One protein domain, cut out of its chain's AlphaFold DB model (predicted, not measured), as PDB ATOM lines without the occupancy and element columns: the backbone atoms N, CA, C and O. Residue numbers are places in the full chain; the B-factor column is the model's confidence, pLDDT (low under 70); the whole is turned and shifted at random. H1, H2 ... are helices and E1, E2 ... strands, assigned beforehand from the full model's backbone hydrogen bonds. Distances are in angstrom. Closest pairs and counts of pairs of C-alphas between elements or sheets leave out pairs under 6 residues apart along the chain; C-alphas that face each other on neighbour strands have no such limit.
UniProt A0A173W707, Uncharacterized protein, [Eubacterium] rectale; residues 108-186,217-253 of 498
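This is residues 108 to 186 and 217 to 253 of the 498 residues of an uncharacterized protein of [Eubacterium] rectale (UniProt A0A173W707). A strongly twisted sheet of four strands, E2 E6 E5 E4, has one long helix, H3, running along its strands on one face; the last residues of H3, 180 to 186, stick out free. Away from H3, the small strand pair E1 and E3 lies beside E6, and the short helices H1, H2 and H4 sit around the sheet. The printed part has 116 residues, with four named helices and six named strands in the order E1 H1 E2 H2 E3 E4 H3 H4 E5 E6; the class is mixed, and so is the large sheet, while E1 and E3 are antiparallel. It is compact, with a radius of gyration of the C-alphas of 14.5 A, yet elongated, spanning 47 by 28 by 23 A.

In the sheet, E5, residues 228 to 237, and E6, residues 243 to 252, are inner strands and form an antiparallel hairpin, with N 232 and O 248 2.9 A apart. E4, residues 142 to 151, is an edge strand antiparallel to E5, with N 146 and O 233 at 2.9 A. The other edge strand, E2, residues 119 to 122, is parallel to E6, with N 120 and O 249 at 3.0 A; E6 bends by 58 degrees at residue 249. H3, residues 158 to 186, is on the sheet at a height of 9.2 A, over E6 and E5, at 4 degrees to E6 on the local plane; its closest C-alphas to E6 are those of Val 168 and Phe 248, 6.0 A apart. H3 on one face of the sheet E2 E6 E5 E4 makes an arrangement of two layers, one of helix and one of strands. E1, residues 108 to 110, is antiparallel to E3, residues 133 to 136, with N 134 and O 109 at 2.8 A; the closest C-alphas of E1 and E6 are those of Lys 109 and Val 246, 6.2 A apart. H1, residues 112 to 117, stands at the sheet's level. H2, residues 129 to 132, and H4, residues 219 to 223, only graze the sheet. Every O i to N i+4 pair is within hydrogen-bond range in H1 and H4, and 22 of 25 are in H3; H2 is too short for such a pair.

E1 begins at C-alpha 108, (133.360, 81.736, 67.496). From first to last C-alpha H3 measures 42.2 A, E4 28.9 A, E5 27.4 A and E6 26.0 A. H3 begins at C-alpha 158, (123.582, 56.951, 66.122), and E6 ends at C-alpha 252, (134.794, 60.887, 76.607).

The C-alphas farthest apart are those of Glu 155 and Ser 186, at 47.1 A. Residues 187 to 216 are not printed, and C-alphas 186 and 217 are 30.1 A apart across this cut. Of the links printed whole, none is long. The mean pLDDT of the printed part is 85.4; it is under 70 at residues 138 to 139, 155 and 179 to 186.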
ATOM      1  N   ILE A 108     132.859  83.096  67.248       90.25
ATOM      2  CA  ILE A 108     133.360  81.736  67.496       90.25
ATOM      3  C   ILE A 108     132.495  80.694  66.778       90.25
ATOM      4  O   ILE A 108     131.267  80.794  66.759       90.25
ATOM      5  N   LYS A 109     133.132  79.702  66.148       90.12
ATOM      6  CA  LYS A 109     132.474  78.613  65.407       90.12
ATOM      7  C   LYS A 109     133.229  77.304  65.616       90.12
ATOM      8  O   LYS A 109     134.447  77.303  65.767       90.12
ATOM      9  N   ALA A 110     132.517  76.180  65.594       88.50
ATOM     10  CA  ALA A 110     133.155  74.868  65.517       88.50
ATOM     11  C   ALA A 110     133.894  74.706  64.176       88.50
ATOM     12  O   ALA A 110     133.487  75.300  63.174       88.50
ATOM     13  N   LYS A 111     134.945  73.878  64.145       87.56
ATOM     14  CA  LYS A 111     135.717  73.579  62.927       87.56
ATOM     15  C   LYS A 111     135.916  72.084  62.697       87.56
ATOM     16  O   LYS A 111     135.625  71.260  63.562       87.56
ATOM     17  N   GLY A 112     136.428  71.743  61.515       84.56
ATOM     18  CA  GLY A 112     136.763  70.367  61.146       84.56
ATOM     19  C   GLY A 112     135.572  69.417  61.281       84.56
ATOM     20  O   GLY A 112     134.453  69.743  60.891       84.56
ATOM     21  N   GLU A 113     135.810  68.240  61.856       75.06
ATOM     22  CA  GLU A 113     134.768  67.227  62.052       75.06
ATOM     23  C   GLU A 113     133.643  67.693  62.982       75.06
ATOM     24  O   GLU A 113     132.486  67.341  62.751       75.06
ATOM     25  N   VAL A 114     133.943  68.543  63.970       85.19
ATOM     26  CA  VAL A 114     132.939  69.078  64.901       85.19
ATOM     27  C   VAL A 114     131.977  70.024  64.185       85.19
ATOM     28  O   VAL A 114     130.785  70.005  64.470       85.19
ATOM     29  N   ALA A 115     132.448  70.797  63.202       82.12
ATOM     30  CA  ALA A 115     131.570  71.638  62.382       82.12
ATOM     31  C   ALA A 115     130.569  70.819  61.553       82.12
ATOM     32  O   ALA A 115     129.447  71.263  61.322       82.12
ATOM     33  N   ASN A 116     130.979  69.627  61.109       80.75
ATOM     34  CA  ASN A 116     130.172  68.775  60.239       80.75
ATOM     35  C   ASN A 116     129.213  67.877  61.028       80.75
ATOM     36  O   ASN A 116     128.055  67.720  60.650       80.75
ATOM     37  N   SER A 117     129.711  67.262  62.097       80.88
ATOM     38  CA  SER A 117     128.999  66.230  62.858       80.88
ATOM     39  C   SER A 117     128.373  66.754  64.151       80.88
ATOM     40  O   SER A 117     127.433  66.155  64.667       80.88
ATOM     41  N   GLY A 118     128.876  67.874  64.678       82.88
ATOM     42  CA  GLY A 118     128.492  68.415  65.979       82.88
ATOM     43  C   GLY A 118     129.129  67.702  67.174       82.88
ATOM     44  O   GLY A 118     128.791  68.050  68.308       82.88
ATOM     45  N   TYR A 119     130.021  66.724  66.956       89.00
ATOM     46  CA  TYR A 119     130.654  65.973  68.040       89.00
ATOM     47  C   TYR A 119     132.119  65.591  67.788       89.00
ATOM     48  O   TYR A 119     132.622  65.674  66.670       89.00
ATOM     49  N   THR A 120     132.811  65.171  68.850       91.44
ATOM     50  CA  THR A 120     134.160  64.583  68.790       91.44
ATOM     51  C   THR A 120     134.371  63.545  69.896       91.44
ATOM     52  O   THR A 120     133.629  63.525  70.884       91.44
ATOM     53  N   TYR A 121     135.388  62.700  69.730       89.88
ATOM     54  CA  TYR A 121     135.829  61.718  70.716       89.88
ATOM     55  C   TYR A 121     137.123  62.177  71.380       89.88
ATOM     56  O   TYR A 121     138.024  62.688  70.711       89.88
ATOM     57  N   VAL A 122     137.227  61.964  72.689       88.88
ATOM     58  CA  VAL A 122     138.446  62.228  73.462       88.88
ATOM     59  C   VAL A 122     138.668  61.123  74.482       88.88
ATOM     60  O   VAL A 122     137.714  60.583  75.038       88.88
ATOM     61  N   ASN A 123     139.931  60.838  74.783       90.38
ATOM     62  CA  ASN A 123     140.303  59.951  75.886       90.38
ATOM     63  C   ASN A 123     140.486  60.668  77.228       90.38
ATOM     64  O   ASN A 123     140.604  60.047  78.283       90.38
ATOM     65  N   ASP A 124     140.506  61.997  77.209       88.50
ATOM     66  CA  ASP A 124     140.567  62.819  78.403       88.50
ATOM     67  C   ASP A 124     139.848  64.147  78.157       88.50
ATOM     68  O   ASP A 124     140.115  64.846  77.177       88.50
ATOM     69  N   MET A 125     138.969  64.527  79.083       91.12
ATOM     70  CA  MET A 125     138.287  65.821  79.070       91.12
ATOM     71  C   MET A 125     139.242  66.995  79.323       91.12
ATOM     72  O   MET A 125     138.869  68.137  79.072       91.12
ATOM     73  N   SER A 126     140.471  66.738  79.792       89.06
ATOM     74  CA  SER A 126     141.525  67.761  79.880       89.06
ATOM     75  C   SER A 126     142.132  68.156  78.523       89.06
ATOM     76  O   SER A 126     142.935  69.089  78.468       89.06
ATOM     77  N   THR A 127     141.746  67.477  77.433       87.25
ATOM     78  CA  THR A 127     142.118  67.849  76.061       87.25
ATOM     79  C   THR A 127     141.763  69.314  75.792       87.25
ATOM     80  O   THR A 127     140.685  69.781  76.161       87.25
ATOM     81  N   ASP A 128     142.662  70.048  75.135       87.81
ATOM     82  CA  ASP A 128     142.444  71.460  74.817       87.81
ATOM     83  C   ASP A 128     141.308  71.618  73.798       87.81
ATOM     84  O   ASP A 128     141.482  71.387  72.601       87.81
ATOM     85  N   MET A 129     140.129  72.031  74.270       89.19
ATOM     86  CA  MET A 129     138.950  72.177  73.417       89.19
ATOM     87  C   MET A 129     139.052  73.342  72.424       89.19
ATOM     88  O   MET A 129     138.295  73.374  71.451       89.19
ATOM     89  N   SER A 130     140.001  74.270  72.610       88.44
ATOM     90  CA  SER A 130     140.221  75.364  71.655       88.44
ATOM     91  C   SER A 130     140.665  74.849  70.277       88.44
ATOM     92  O   SER A 130     140.420  75.493  69.256       88.44
ATOM     93  N   GLN A 131     141.217  73.632  70.207       89.62
ATOM     94  CA  GLN A 131     141.616  72.997  68.950       89.62
ATOM     95  C   GLN A 131     140.438  72.597  68.047       89.62
ATOM     96  O   GLN A 131     140.664  72.285  66.879       89.62
ATOM     97  N   TYR A 132     139.200  72.603  68.554       89.31
ATOM     98  CA  TYR A 132     137.985  72.243  67.807       89.31
ATOM     99  C   TYR A 132     137.150  73.450  67.373       89.31
ATOM    100  O   TYR A 132     136.093  73.289  66.756       89.31
ATOM    101  N   VAL A 133     137.619  74.662  67.664       91.12
ATOM    102  CA  VAL A 133     136.924  75.903  67.324       91.12
ATOM    103  C   VAL A 133     137.845  76.844  66.562       91.12
ATOM    104  O   VAL A 133     139.069  76.797  66.701       91.12
ATOM    105  N   ASP A 134     137.246  77.694  65.743       90.44
ATOM    106  CA  ASP A 134     137.885  78.883  65.201       90.44
ATOM    107  C   ASP A 134     137.165  80.097  65.772       90.44
ATOM    108  O   ASP A 134     135.932  80.164  65.770       90.44
ATOM    109  N   ALA A 135     137.943  81.055  66.263       88.50
ATOM    110  CA  ALA A 135     137.423  82.345  66.666       88.50
ATOM    111  C   ALA A 135     138.183  83.465  65.962       88.50
ATOM    112  O   ALA A 135     139.387  83.360  65.714       88.50
ATOM    113  N   THR A 136     137.462  84.523  65.614       83.81
ATOM    114  CA  THR A 136     138.021  85.700  64.955       83.81
ATOM    115  C   THR A 136     137.736  86.932  65.785       83.81
ATOM    116  O   THR A 136     136.579  87.214  66.094       83.81
ATOM    117  N   ASP A 137     138.798  87.671  66.079       77.81
ATOM    118  CA  ASP A 137     138.773  88.943  66.786       77.81
ATOM    119  C   ASP A 137     139.955  89.805  66.312       77.81
ATOM    120  O   ASP A 137     140.918  89.301  65.720       77.81
ATOM    121  N   ILE A 138     139.867  91.114  66.524       58.16
ATOM    122  CA  ILE A 138     140.949  92.069  66.270       58.16
ATOM    123  C   ILE A 138     141.958  92.142  67.433       58.16
ATOM    124  O   ILE A 138     143.021  92.745  67.263       58.16
ATOM    125  N   THR A 139     141.651  91.524  68.577       66.88
ATOM    126  CA  THR A 139     142.466  91.483  69.798       66.88
ATOM    127  C   THR A 139     142.907  90.062  70.186       66.88
ATOM    128  O   THR A 139     142.517  89.071  69.569       66.88
ATOM    129  N   ASP A 140     143.789  89.958  71.189       77.44
ATOM    130  CA  ASP A 140     144.281  88.674  71.704       77.44
ATOM    131  C   ASP A 140     143.149  87.886  72.389       77.44
ATOM    132  O   ASP A 140     142.591  88.328  73.394       77.44
ATOM    133  N   LEU A 141     142.863  86.685  71.881       87.31
ATOM    134  CA  LEU A 141     141.812  85.803  72.389       87.31
ATOM    135  C   LEU A 141     142.295  84.885  73.514       87.31
ATOM    136  O   LEU A 141     143.391  84.319  73.467       87.31
ATOM    137  N   LYS A 142     141.427  84.675  74.503       91.69
ATOM    138  CA  LYS A 142     141.564  83.650  75.545       91.69
ATOM    139  C   LYS A 142     140.416  82.660  75.453       91.69
ATOM    140  O   LYS A 142     139.298  83.047  75.136       91.69
ATOM    141  N   TYR A 143     140.691  81.404  75.786       92.12
ATOM    142  CA  TYR A 143     139.695  80.340  75.761       92.12
ATOM    143  C   TYR A 143     139.478  79.754  77.149       92.12
ATOM    144  O   TYR A 143     140.419  79.593  77.928       92.12
ATOM    145  N   SER A 144     138.231  79.392  77.428       92.94
ATOM    146  CA  SER A 144     137.863  78.568  78.573       92.94
ATOM    147  C   SER A 144     136.852  77.503  78.179       92.94
ATOM    148  O   SER A 144     136.132  77.647  77.191       92.94
ATOM    149  N   THR A 145     136.783  76.441  78.976       94.19
ATOM    150  CA  THR A 145     135.935  75.282  78.706       94.19
ATOM    151  C   THR A 145     135.057  74.968  79.903       94.19
ATOM    152  O   THR A 145     135.484  75.053  81.059       94.19
ATOM    153  N   LYS A 146     133.825  74.563  79.608       94.12
ATOM    154  CA  LYS A 146     132.913  73.944  80.559       94.12
ATOM    155  C   LYS A 146     132.279  72.716  79.921       94.12
ATOM    156  O   LYS A 146     131.789  72.793  78.801       94.12
ATOM    157  N   ALA A 147     132.249  71.614  80.649       95.38
ATOM    158  CA  ALA A 147     131.639  70.362  80.256       95.38
ATOM    159  C   ALA A 147     130.577  69.929  81.274       95.38
ATOM    160  O   ALA A 147     130.815  69.870  82.485       95.38
ATOM    161  N   GLU A 148     129.396  69.589  80.769       94.50
ATOM    162  CA  GLU A 148     128.259  69.107  81.548       94.50
ATOM    163  C   GLU A 148     127.895  67.691  81.109       94.50
ATOM    164  O   GLU A 148     127.647  67.439  79.930       94.50
ATOM    165  N   LYS A 149     127.872  66.748  82.057       94.75
ATOM    166  CA  LYS A 149     127.572  65.346  81.756       94.75
ATOM    167  C   LYS A 149     126.100  65.191  81.371       94.75
ATOM    168  O   LYS A 149     125.217  65.487  82.172       94.75
ATOM    169  N   LEU A 150     125.855  64.674  80.171       92.69
ATOM    170  CA  LEU A 150     124.529  64.360  79.639       92.69
ATOM    171  C   LEU A 150     124.137  62.894  79.871       92.69
ATOM    172  O   LEU A 150     122.952  62.574  79.962       92.69
ATOM    173  N   GLY A 151     125.120  61.996  79.958       90.25
ATOM    174  CA  GLY A 151     124.878  60.572  80.170       90.25
ATOM    175  C   GLY A 151     126.146  59.748  80.337       90.25
ATOM    176  O   GLY A 151     127.256  60.228  80.102       90.25
ATOM    177  N   ASP A 152     125.968  58.504  80.775       90.69
ATOM    178  CA  ASP A 152     127.042  57.522  80.904       90.69
ATOM    179  C   ASP A 152     127.403  56.903  79.549       90.69
ATOM    180  O   ASP A 152     126.562  56.796  78.655       90.69
ATOM    181  N   LEU A 153     128.657  56.474  79.418       83.44
ATOM    182  CA  LEU A 153     129.146  55.753  78.251       83.44
ATOM    183  C   LEU A 153     128.801  54.267  78.422       83.44
ATOM    184  O   LEU A 153     129.429  53.571  79.213       83.44
ATOM    185  N   ALA A 154     127.747  53.799  77.754       71.56
ATOM    186  CA  ALA A 154     127.342  52.389  77.793       71.56
ATOM    187  C   ALA A 154     127.474  51.742  76.412       71.56
ATOM    188  O   ALA A 154     128.225  50.788  76.248       71.56
ATOM    189  N   GLU A 155     126.772  52.285  75.419       67.62
ATOM    190  CA  GLU A 155     126.892  51.877  74.022       67.62
ATOM    191  C   GLU A 155     126.652  53.112  73.155       67.62
ATOM    192  O   GLU A 155     125.563  53.698  73.172       67.62
ATOM    193  N   VAL A 156     127.691  53.554  72.451       73.19
ATOM    194  CA  VAL A 156     127.572  54.688  71.536       73.19
ATOM    195  C   VAL A 156     126.907  54.195  70.256       73.19
ATOM    196  O   VAL A 156     127.412  53.317  69.564       73.19
ATOM    197  N   ASN A 157     125.745  54.757  69.945       75.62
ATOM    198  CA  ASN A 157     125.050  54.506  68.686       75.62
ATOM    199  C   ASN A 157     124.445  55.799  68.128       75.62
ATOM    200  O   ASN A 157     124.233  56.769  68.863       75.62
ATOM    201  N   ASP A 158     124.113  55.786  66.838       77.75
ATOM    202  CA  ASP A 158     123.582  56.951  66.122       77.75
ATOM    203  C   ASP A 158     122.356  57.570  66.810       77.75
ATOM    204  O   ASP A 158     122.199  58.791  66.837       77.75
ATOM    205  N   GLN A 159     121.502  56.742  67.423       75.81
ATOM    206  CA  GLN A 159     120.298  57.203  68.110       75.81
ATOM    207  C   GLN A 159     120.626  57.986  69.390       75.81
ATOM    208  O   GLN A 159     119.994  59.010  69.660       75.81
ATOM    209  N   SER A 160     121.602  57.516  70.173       78.69
ATOM    210  CA  SER A 160     122.079  58.202  71.379       78.69
ATOM    211  C   SER A 160     122.740  59.539  71.038       78.69
ATOM    212  O   SER A 160     122.400  60.561  71.637       78.69
ATOM    213  N   ILE A 161     123.594  59.563  70.008       85.31
ATOM    214  CA  ILE A 161     124.270  60.774  69.533       85.31
ATOM    215  C   ILE A 161     123.238  61.800  69.061       85.31
ATOM    216  O   ILE A 161     123.275  62.947  69.501       85.31
ATOM    217  N   ALA A 162     122.275  61.392  68.227       83.69
ATOM    218  CA  ALA A 162     121.241  62.288  67.712       83.69
ATOM    219  C   ALA A 162     120.440  62.968  68.838       83.69
ATOM    220  O   ALA A 162     120.215  64.178  68.790       83.69
ATOM    221  N   GLY A 163     120.069  62.220  69.883       89.00
ATOM    222  CA  GLY A 163     119.344  62.770  71.031       89.00
ATOM    223  C   GLY A 163     120.147  63.806  71.825       89.00
ATOM    224  O   GLY A 163     119.591  64.809  72.277       89.00
ATOM    225  N   TYR A 164     121.458  63.608  71.984       92.06
ATOM    226  CA  TYR A 164     122.319  64.593  72.643       92.06
ATOM    227  C   TYR A 164     122.616  65.805  71.753       92.06
ATOM    228  O   TYR A 164     122.645  66.931  72.250       92.06
ATOM    229  N   LEU A 165     122.750  65.617  70.437       90.81
ATOM    230  CA  LEU A 165     122.919  66.717  69.484       90.81
ATOM    231  C   LEU A 165     121.707  67.662  69.455       90.81
ATOM    232  O   LEU A 165     121.886  68.872  69.311       90.81
ATOM    233  N   GLU A 166     120.482  67.166  69.658       92.06
ATOM    234  CA  GLU A 166     119.304  68.037  69.815       92.06
ATOM    235  C   GLU A 166     119.401  68.945  71.054       92.06
ATOM    236  O   GLU A 166     119.012  70.119  71.005       92.06
ATOM    237  N   GLN A 167     119.960  68.440  72.158       91.06
ATOM    238  CA  GLN A 167     120.188  69.239  73.367       91.06
ATOM    239  C   GLN A 167     121.263  70.304  73.131       91.06
ATOM    240  O   GLN A 167     121.043  71.471  73.455       91.06
ATOM    241  N   VAL A 168     122.375  69.933  72.486       92.00
ATOM    242  CA  VAL A 168     123.432  70.871  72.061       92.00
ATOM    243  C   VAL A 168     122.849  71.980  71.185       92.00
ATOM    244  O   VAL A 168     123.093  73.162  71.426       92.00
ATOM    245  N   LYS A 169     122.033  71.614  70.190       91.94
ATOM    246  CA  LYS A 169     121.380  72.577  69.299       91.94
ATOM    247  C   LYS A 169     120.490  73.546  70.073       91.94
ATOM    248  O   LYS A 169     120.533  74.742  69.813       91.94
ATOM    249  N   THR A 170     119.717  73.047  71.034       90.94
ATOM    250  CA  THR A 170     118.849  73.884  71.876       90.94
ATOM    251  C   THR A 170     119.654  74.918  72.668       90.94
ATOM    252  O   THR A 170     119.232  76.070  72.775       90.94
ATOM    253  N   VAL A 171     120.825  74.534  73.186       89.94
ATOM    254  CA  VAL A 171     121.736  75.445  73.897       89.94
ATOM    255  C   VAL A 171     122.319  76.490  72.947       89.94
ATOM    256  O   VAL A 171     122.226  77.681  73.236       89.94
ATOM    257  N   ASN A 172     122.825  76.078  71.783       89.56
ATOM    258  CA  ASN A 172     123.363  77.006  70.784       89.56
ATOM    259  C   ASN A 172     122.302  77.998  70.275       89.56
ATOM    260  O   ASN A 172     122.584  79.189  70.160       89.56
ATOM    261  N   ASP A 173     121.073  77.540  70.014       88.75
ATOM    262  CA  ASP A 173     119.967  78.404  69.584       88.75
ATOM    263  C   ASP A 173     119.603  79.435  70.675       88.75
ATOM    264  O   ASP A 173     119.314  80.596  70.371       88.75
ATOM    265  N   ALA A 174     119.643  79.033  71.951       86.06
ATOM    266  CA  ALA A 174     119.392  79.925  73.081       86.06
ATOM    267  C   ALA A 174     120.507  80.972  73.259       86.06
ATOM    268  O   ALA A 174     120.207  82.146  73.488       86.06
ATOM    269  N   GLU A 175     121.775  80.579  73.124       82.31
ATOM    270  CA  GLU A 175     122.911  81.506  73.208       82.31
ATOM    271  C   GLU A 175     122.951  82.477  72.021       82.31
ATOM    272  O   GLU A 175     123.122  83.683  72.212       82.31
ATOM    273  N   ALA A 176     122.661  82.005  70.805       78.50
ATOM    274  CA  ALA A 176     122.522  82.868  69.633       78.50
ATOM    275  C   ALA A 176     121.404  83.912  69.815       78.50
ATOM    276  O   ALA A 176     121.562  85.076  69.433       78.50
ATOM    277  N   ALA A 177     120.283  83.533  70.442       78.19
ATOM    278  CA  ALA A 177     119.201  84.464  70.754       78.19
ATOM    279  C   ALA A 177     119.627  85.538  71.774       78.19
ATOM    280  O   ALA A 177     119.326  86.717  71.569       78.19
ATOM    281  N   LYS A 178     120.371  85.168  72.827       75.44
ATOM    282  CA  LYS A 178     120.918  86.131  73.804       75.44
ATOM    283  C   LYS A 178     121.903  87.103  73.156       75.44
ATOM    284  O   LYS A 178     121.810  88.309  73.391       75.44
ATOM    285  N   GLN A 179     122.800  86.610  72.303       66.94
ATOM    286  CA  GLN A 179     123.760  87.449  71.576       66.94
ATOM    287  C   GLN A 179     123.049  88.423  70.618       66.94
ATOM    288  O   GLN A 179     123.412  89.601  70.541       66.94
ATOM    289  N   ALA A 180     121.974  87.983  69.955       64.19
ATOM    290  CA  ALA A 180     121.141  88.829  69.096       64.19
ATOM    291  C   ALA A 180     120.317  89.883  69.870       64.19
ATOM    292  O   ALA A 180     119.951  90.923  69.315       64.19
ATOM    293  N   GLU A 181     119.983  89.637  71.140       62.31
ATOM    294  CA  GLU A 181     119.330  90.627  72.009       62.31
ATOM    295  C   GLU A 181     120.323  91.635  72.602       62.31
ATOM    296  O   GLU A 181     120.006  92.828  72.678       62.31
ATOM    297  N   ALA A 182     121.533  91.197  72.962       56.47
ATOM    298  CA  ALA A 182     122.603  92.067  73.448       56.47
ATOM    299  C   ALA A 182     123.023  93.100  72.386       56.47
ATOM    300  O   ALA A 182     123.096  94.296  72.681       56.47
ATOM    301  N   SER A 183     123.161  92.663  71.133       50.66
ATOM    302  CA  SER A 183     123.473  93.521  69.979       50.66
ATOM    303  C   SER A 183     122.343  94.490  69.591       50.66
ATOM    304  O   SER A 183     122.603  95.520  68.986       50.66
ATOM    305  N   LYS A 184     121.085  94.251  69.996       43.34
ATOM    306  CA  LYS A 184     119.983  95.231  69.832       43.34
ATOM    307  C   LYS A 184     119.929  96.283  70.940       43.34
ATOM    308  O   LYS A 184     119.273  97.316  70.784       43.34
ATOM    309  N   LYS A 185     120.549  96.015  72.092       39.03
ATOM    310  CA  LYS A 185     120.549  96.924  73.245       39.03
ATOM    311  C   LYS A 185     121.619  98.015  73.115       39.03
ATOM    312  O   LYS A 185     121.419  99.093  73.673       39.03
ATOM    313  N   SER A 186     122.686  97.774  72.347       38.34
ATOM    314  CA  SER A 186     123.678  98.791  71.964       38.34
ATOM    315  C   SER A 186     123.097  99.848  71.012       38.34
ATOM    316  O   SER A 186     123.405 101.025  71.171       38.34
ATOM    317  N   GLN A 217     135.578  75.666  84.092       89.12
ATOM    318  CA  GLN A 217     136.162  74.553  84.831       89.12
ATOM    319  C   GLN A 217     137.684  74.629  84.778       89.12
ATOM    320  O   GLN A 217     138.274  75.039  83.775       89.12
ATOM    321  N   THR A 218     138.334  74.230  85.870       90.12
ATOM    322  CA  THR A 218     139.791  74.099  85.869       90.12
ATOM    323  C   THR A 218     140.211  72.860  85.078       90.12
ATOM    324  O   THR A 218     139.435  71.919  84.904       90.12
ATOM    325  N   ALA A 219     141.468  72.821  84.632       86.38
ATOM    326  CA  ALA A 219     142.018  71.632  83.980       86.38
ATOM    327  C   ALA A 219     141.943  70.386  84.886       86.38
ATOM    328  O   ALA A 219     141.711  69.284  84.394       86.38
ATOM    329  N   ASP A 220     142.083  70.562  86.205       89.00
ATOM    330  CA  ASP A 220     141.951  69.477  87.180       89.00
ATOM    331  C   ASP A 220     140.499  68.988  87.304       89.00
ATOM    332  O   ASP A 220     140.273  67.780  87.398       89.00
ATOM    333  N   ASP A 221     139.511  69.890  87.262       92.69
ATOM    334  CA  ASP A 221     138.093  69.506  87.257       92.69
ATOM    335  C   ASP A 221     137.769  68.655  86.025       92.69
ATOM    336  O   ASP A 221     137.160  67.593  86.159       92.69
ATOM    337  N   LEU A 222     138.230  69.090  84.847       91.88
ATOM    338  CA  LEU A 222     138.032  68.387  83.578       91.88
ATOM    339  C   LEU A 222     138.720  67.018  83.580       91.88
ATOM    340  O   LEU A 222     138.094  66.006  83.279       91.88
ATOM    341  N   LYS A 223     139.984  66.945  84.002       90.62
ATOM    342  CA  LYS A 223     140.751  65.690  84.053       90.62
ATOM    343  C   LYS A 223     140.090  64.608  84.914       90.62
ATOM    344  O   LYS A 223     140.163  63.415  84.603       90.62
ATOM    345  N   ASN A 224     139.450  65.023  86.005       91.50
ATOM    346  CA  ASN A 224     138.783  64.124  86.945       91.50
ATOM    347  C   ASN A 224     137.392  63.667  86.474       91.50
ATOM    348  O   ASN A 224     136.773  62.829  87.136       91.50
ATOM    349  N   MET A 225     136.894  64.170  85.342       92.62
ATOM    350  CA  MET A 225     135.647  63.688  84.753       92.62
ATOM    351  C   MET A 225     135.823  62.257  84.231       92.62
ATOM    352  O   MET A 225     136.834  61.911  83.613       92.62
ATOM    353  N   GLY A 226     134.833  61.407  84.507       93.25
ATOM    354  CA  GLY A 226     134.801  60.027  84.023       93.25
ATOM    355  C   GLY A 226     134.370  59.927  82.560       93.25
ATOM    356  O   GLY A 226     134.172  60.931  81.877       93.25
ATOM    357  N   GLU A 227     134.162  58.704  82.097       93.06
ATOM    358  CA  GLU A 227     133.582  58.449  80.779       93.06
ATOM    359  C   GLU A 227     132.126  58.930  80.699       93.06
ATOM    360  O   GLU A 227     131.395  58.972  81.706       93.06
ATOM    361  N   GLY A 228     131.706  59.312  79.494       93.19
ATOM    362  CA  GLY A 228     130.340  59.748  79.234       93.19
ATOM    363  C   GLY A 228     130.174  60.666  78.034       93.19
ATOM    364  O   GLY A 228     131.124  61.028  77.341       93.19
ATOM    365  N   PHE A 229     128.925  61.074  77.840       93.56
ATOM    366  CA  PHE A 229     128.524  62.105  76.894       93.56
ATOM    367  C   PHE A 229     128.504  63.454  77.606       93.56
ATOM    368  O   PHE A 229     127.892  63.575  78.672       93.56
ATOM    369  N   TYR A 230     129.130  64.466  77.014       95.31
ATOM    370  CA  TYR A 230     129.279  65.788  77.608       95.31
ATOM    371  C   TYR A 230     128.844  66.888  76.644       95.31
ATOM    372  O   TYR A 230     129.369  66.999  75.537       95.31
ATOM    373  N   LEU A 231     127.926  67.749  77.084       95.56
ATOM    374  CA  LEU A 231     127.725  69.053  76.463       95.56
ATOM    375  C   LEU A 231     128.933  69.907  76.828       95.56
ATOM    376  O   LEU A 231     129.115  70.239  77.999       95.56
ATOM    377  N   THR A 232     129.750  70.243  75.841       95.88
ATOM    378  CA  THR A 232     130.960  71.033  76.056       95.88
ATOM    379  C   THR A 232     130.792  72.395  75.419       95.88
ATOM    380  O   THR A 232     130.543  72.493  74.221       95.88
ATOM    381  N   THR A 233     130.929  73.439  76.228       95.31
ATOM    382  CA  THR A 233     130.901  74.838  75.810       95.31
ATOM    383  C   THR A 233     132.314  75.396  75.854       95.31
ATOM    384  O   THR A 233     132.991  75.321  76.884       95.31
ATOM    385  N   VAL A 234     132.745  75.962  74.731       94.62
ATOM    386  CA  VAL A 234     133.982  76.730  74.625       94.62
ATOM    387  C   VAL A 234     133.620  78.204  74.553       94.62
ATOM    388  O   VAL A 234     132.855  78.611  73.680       94.62
ATOM    389  N   THR A 235     134.199  78.982  75.458       93.25
ATOM    390  CA  THR A 235     134.044  80.434  75.524       93.25
ATOM    391  C   THR A 235     135.323  81.081  75.024       93.25
ATOM    392  O   THR A 235     136.396  80.823  75.576       93.25
ATOM    393  N   ALA A 236     135.216  81.922  73.999       92.69
ATOM    394  CA  ALA A 236     136.262  82.865  73.623       92.69
ATOM    395  C   ALA A 236     136.027  84.188  74.354       92.69
ATOM    396  O   ALA A 236     134.903  84.684  74.394       92.69
ATOM    397  N   THR A 237     137.085  84.759  74.922       90.69
ATOM    398  CA  THR A 237     137.085  86.074  75.565       90.69
ATOM    399  C   THR A 237     138.142  86.946  74.914       90.69
ATOM    400  O   THR A 237     139.309  86.548  74.843       90.69
ATOM    401  N   ASP A 238     137.737  88.120  74.450       88.06
ATOM    402  CA  ASP A 238     138.636  89.109  73.864       88.06
ATOM    403  C   ASP A 238     139.398  89.910  74.943       88.06
ATOM    404  O   ASP A 238     139.262  89.684  76.154       88.06
ATOM    405  N   ALA A 239     140.236  90.859  74.522       81.25
ATOM    406  CA  ALA A 239     140.963  91.717  75.458       81.25
ATOM    407  C   ALA A 239     140.062  92.755  76.164       81.25
ATOM    408  O   ALA A 239     140.419  93.233  77.248       81.25
ATOM    409  N   GLY A 240     138.925  93.104  75.558       79.06
ATOM    410  CA  GLY A 240     137.874  93.957  76.115       79.06
ATOM    411  C   GLY A 240     137.056  93.300  77.230       79.06
ATOM    412  O   GLY A 240     136.424  94.003  78.022       79.06
ATOM    413  N   GLY A 241     137.122  91.972  77.337       84.44
ATOM    414  CA  GLY A 241     136.302  91.160  78.226       84.44
ATOM    415  C   GLY A 241     134.952  90.761  77.626       84.44
ATOM    416  O   GLY A 241     134.119  90.236  78.366       84.44
ATOM    417  N   ASN A 242     134.711  90.986  76.329       86.56
ATOM    418  CA  ASN A 242     133.525  90.457  75.665       86.56
ATOM    419  C   ASN A 242     133.712  88.967  75.380       86.56
ATOM    420  O   ASN A 242     134.822  88.479  75.155       86.56
ATOM    421  N   THR A 243     132.603  88.235  75.399       90.44
ATOM    422  CA  THR A 243     132.610  86.777  75.300       90.44
ATOM    423  C   THR A 243     131.669  86.280  74.223       90.44
ATOM    424  O   THR A 243     130.567  86.810  74.066       90.44
ATOM    425  N   ALA A 244     132.064  85.200  73.557       91.00
ATOM    426  CA  ALA A 244     131.184  84.418  72.704       91.00
ATOM    427  C   ALA A 244     131.389  82.926  72.955       91.00
ATOM    428  O   ALA A 244     132.512  82.470  73.185       91.00
ATOM    429  N   ASP A 245     130.292  82.179  72.867       92.31
ATOM    430  CA  ASP A 245     130.242  80.758  73.188       92.31
ATOM    431  C   ASP A 245     129.870  79.925  71.963       92.31
ATOM    432  O   ASP A 245     129.040  80.328  71.142       92.31
ATOM    433  N   VAL A 246     130.441  78.724  71.886       93.38
ATOM    434  CA  VAL A 246     129.956  77.645  71.024       93.38
ATOM    435  C   VAL A 246     129.918  76.345  71.816       93.38
ATOM    436  O   VAL A 246     130.868  76.022  72.535       93.38
ATOM    437  N   SER A 247     128.834  75.587  71.672       95.62
ATOM    438  CA  SER A 247     128.698  74.271  72.289       95.62
ATOM    439  C   SER A 247     128.691  73.147  71.256       95.62
ATOM    440  O   SER A 247     128.119  73.281  70.170       95.62
ATOM    441  N   PHE A 248     129.289  72.017  71.619       96.06
ATOM    442  CA  PHE A 248     129.281  70.769  70.855       96.06
ATOM    443  C   PHE A 248     129.296  69.556  71.794       96.06
ATOM    444  O   PHE A 248     129.501  69.683  73.005       96.06
ATOM    445  N   LEU A 249     129.028  68.372  71.248       95.38
ATOM    446  CA  LEU A 249     129.036  67.126  72.010       95.38
ATOM    447  C   LEU A 249     130.459  66.556  72.089       95.38
ATOM    448  O   LEU A 249     131.137  66.400  71.078       95.38
ATOM    449  N   VAL A 250     130.899  66.190  73.288       95.31
ATOM    450  CA  VAL A 250     132.149  65.456  73.507       95.31
ATOM    451  C   VAL A 250     131.818  64.086  74.076       95.31
ATOM    452  O   VAL A 250     131.089  63.971  75.063       95.31
ATOM    453  N   ILE A 251     132.346  63.047  73.442       93.31
ATOM    454  CA  ILE A 251     132.230  61.663  73.889       93.31
ATOM    455  C   ILE A 251     133.573  61.301  74.520       93.31
ATOM    456  O   ILE A 251     134.575  61.149  73.823       93.31
ATOM    457  N   CYS A 252     133.600  61.240  75.850       93.19
ATOM    458  CA  CYS A 252     134.794  60.887  76.607       93.19
ATOM    459  C   CYS A 252     134.810  59.384  76.850       93.19
ATOM    460  O   CYS A 252     133.937  58.877  77.564       93.19
ATOM    461  N   ASP A 253     135.816  58.715  76.303       90.50
ATOM    462  CA  ASP A 253     136.043  57.284  76.444       90.50
ATOM    463  C   ASP A 253     137.504  57.004  76.797       90.50
ATOM    464  O   ASP A 253     138.405  57.325  76.029       90.50
TER     465      ASP A 253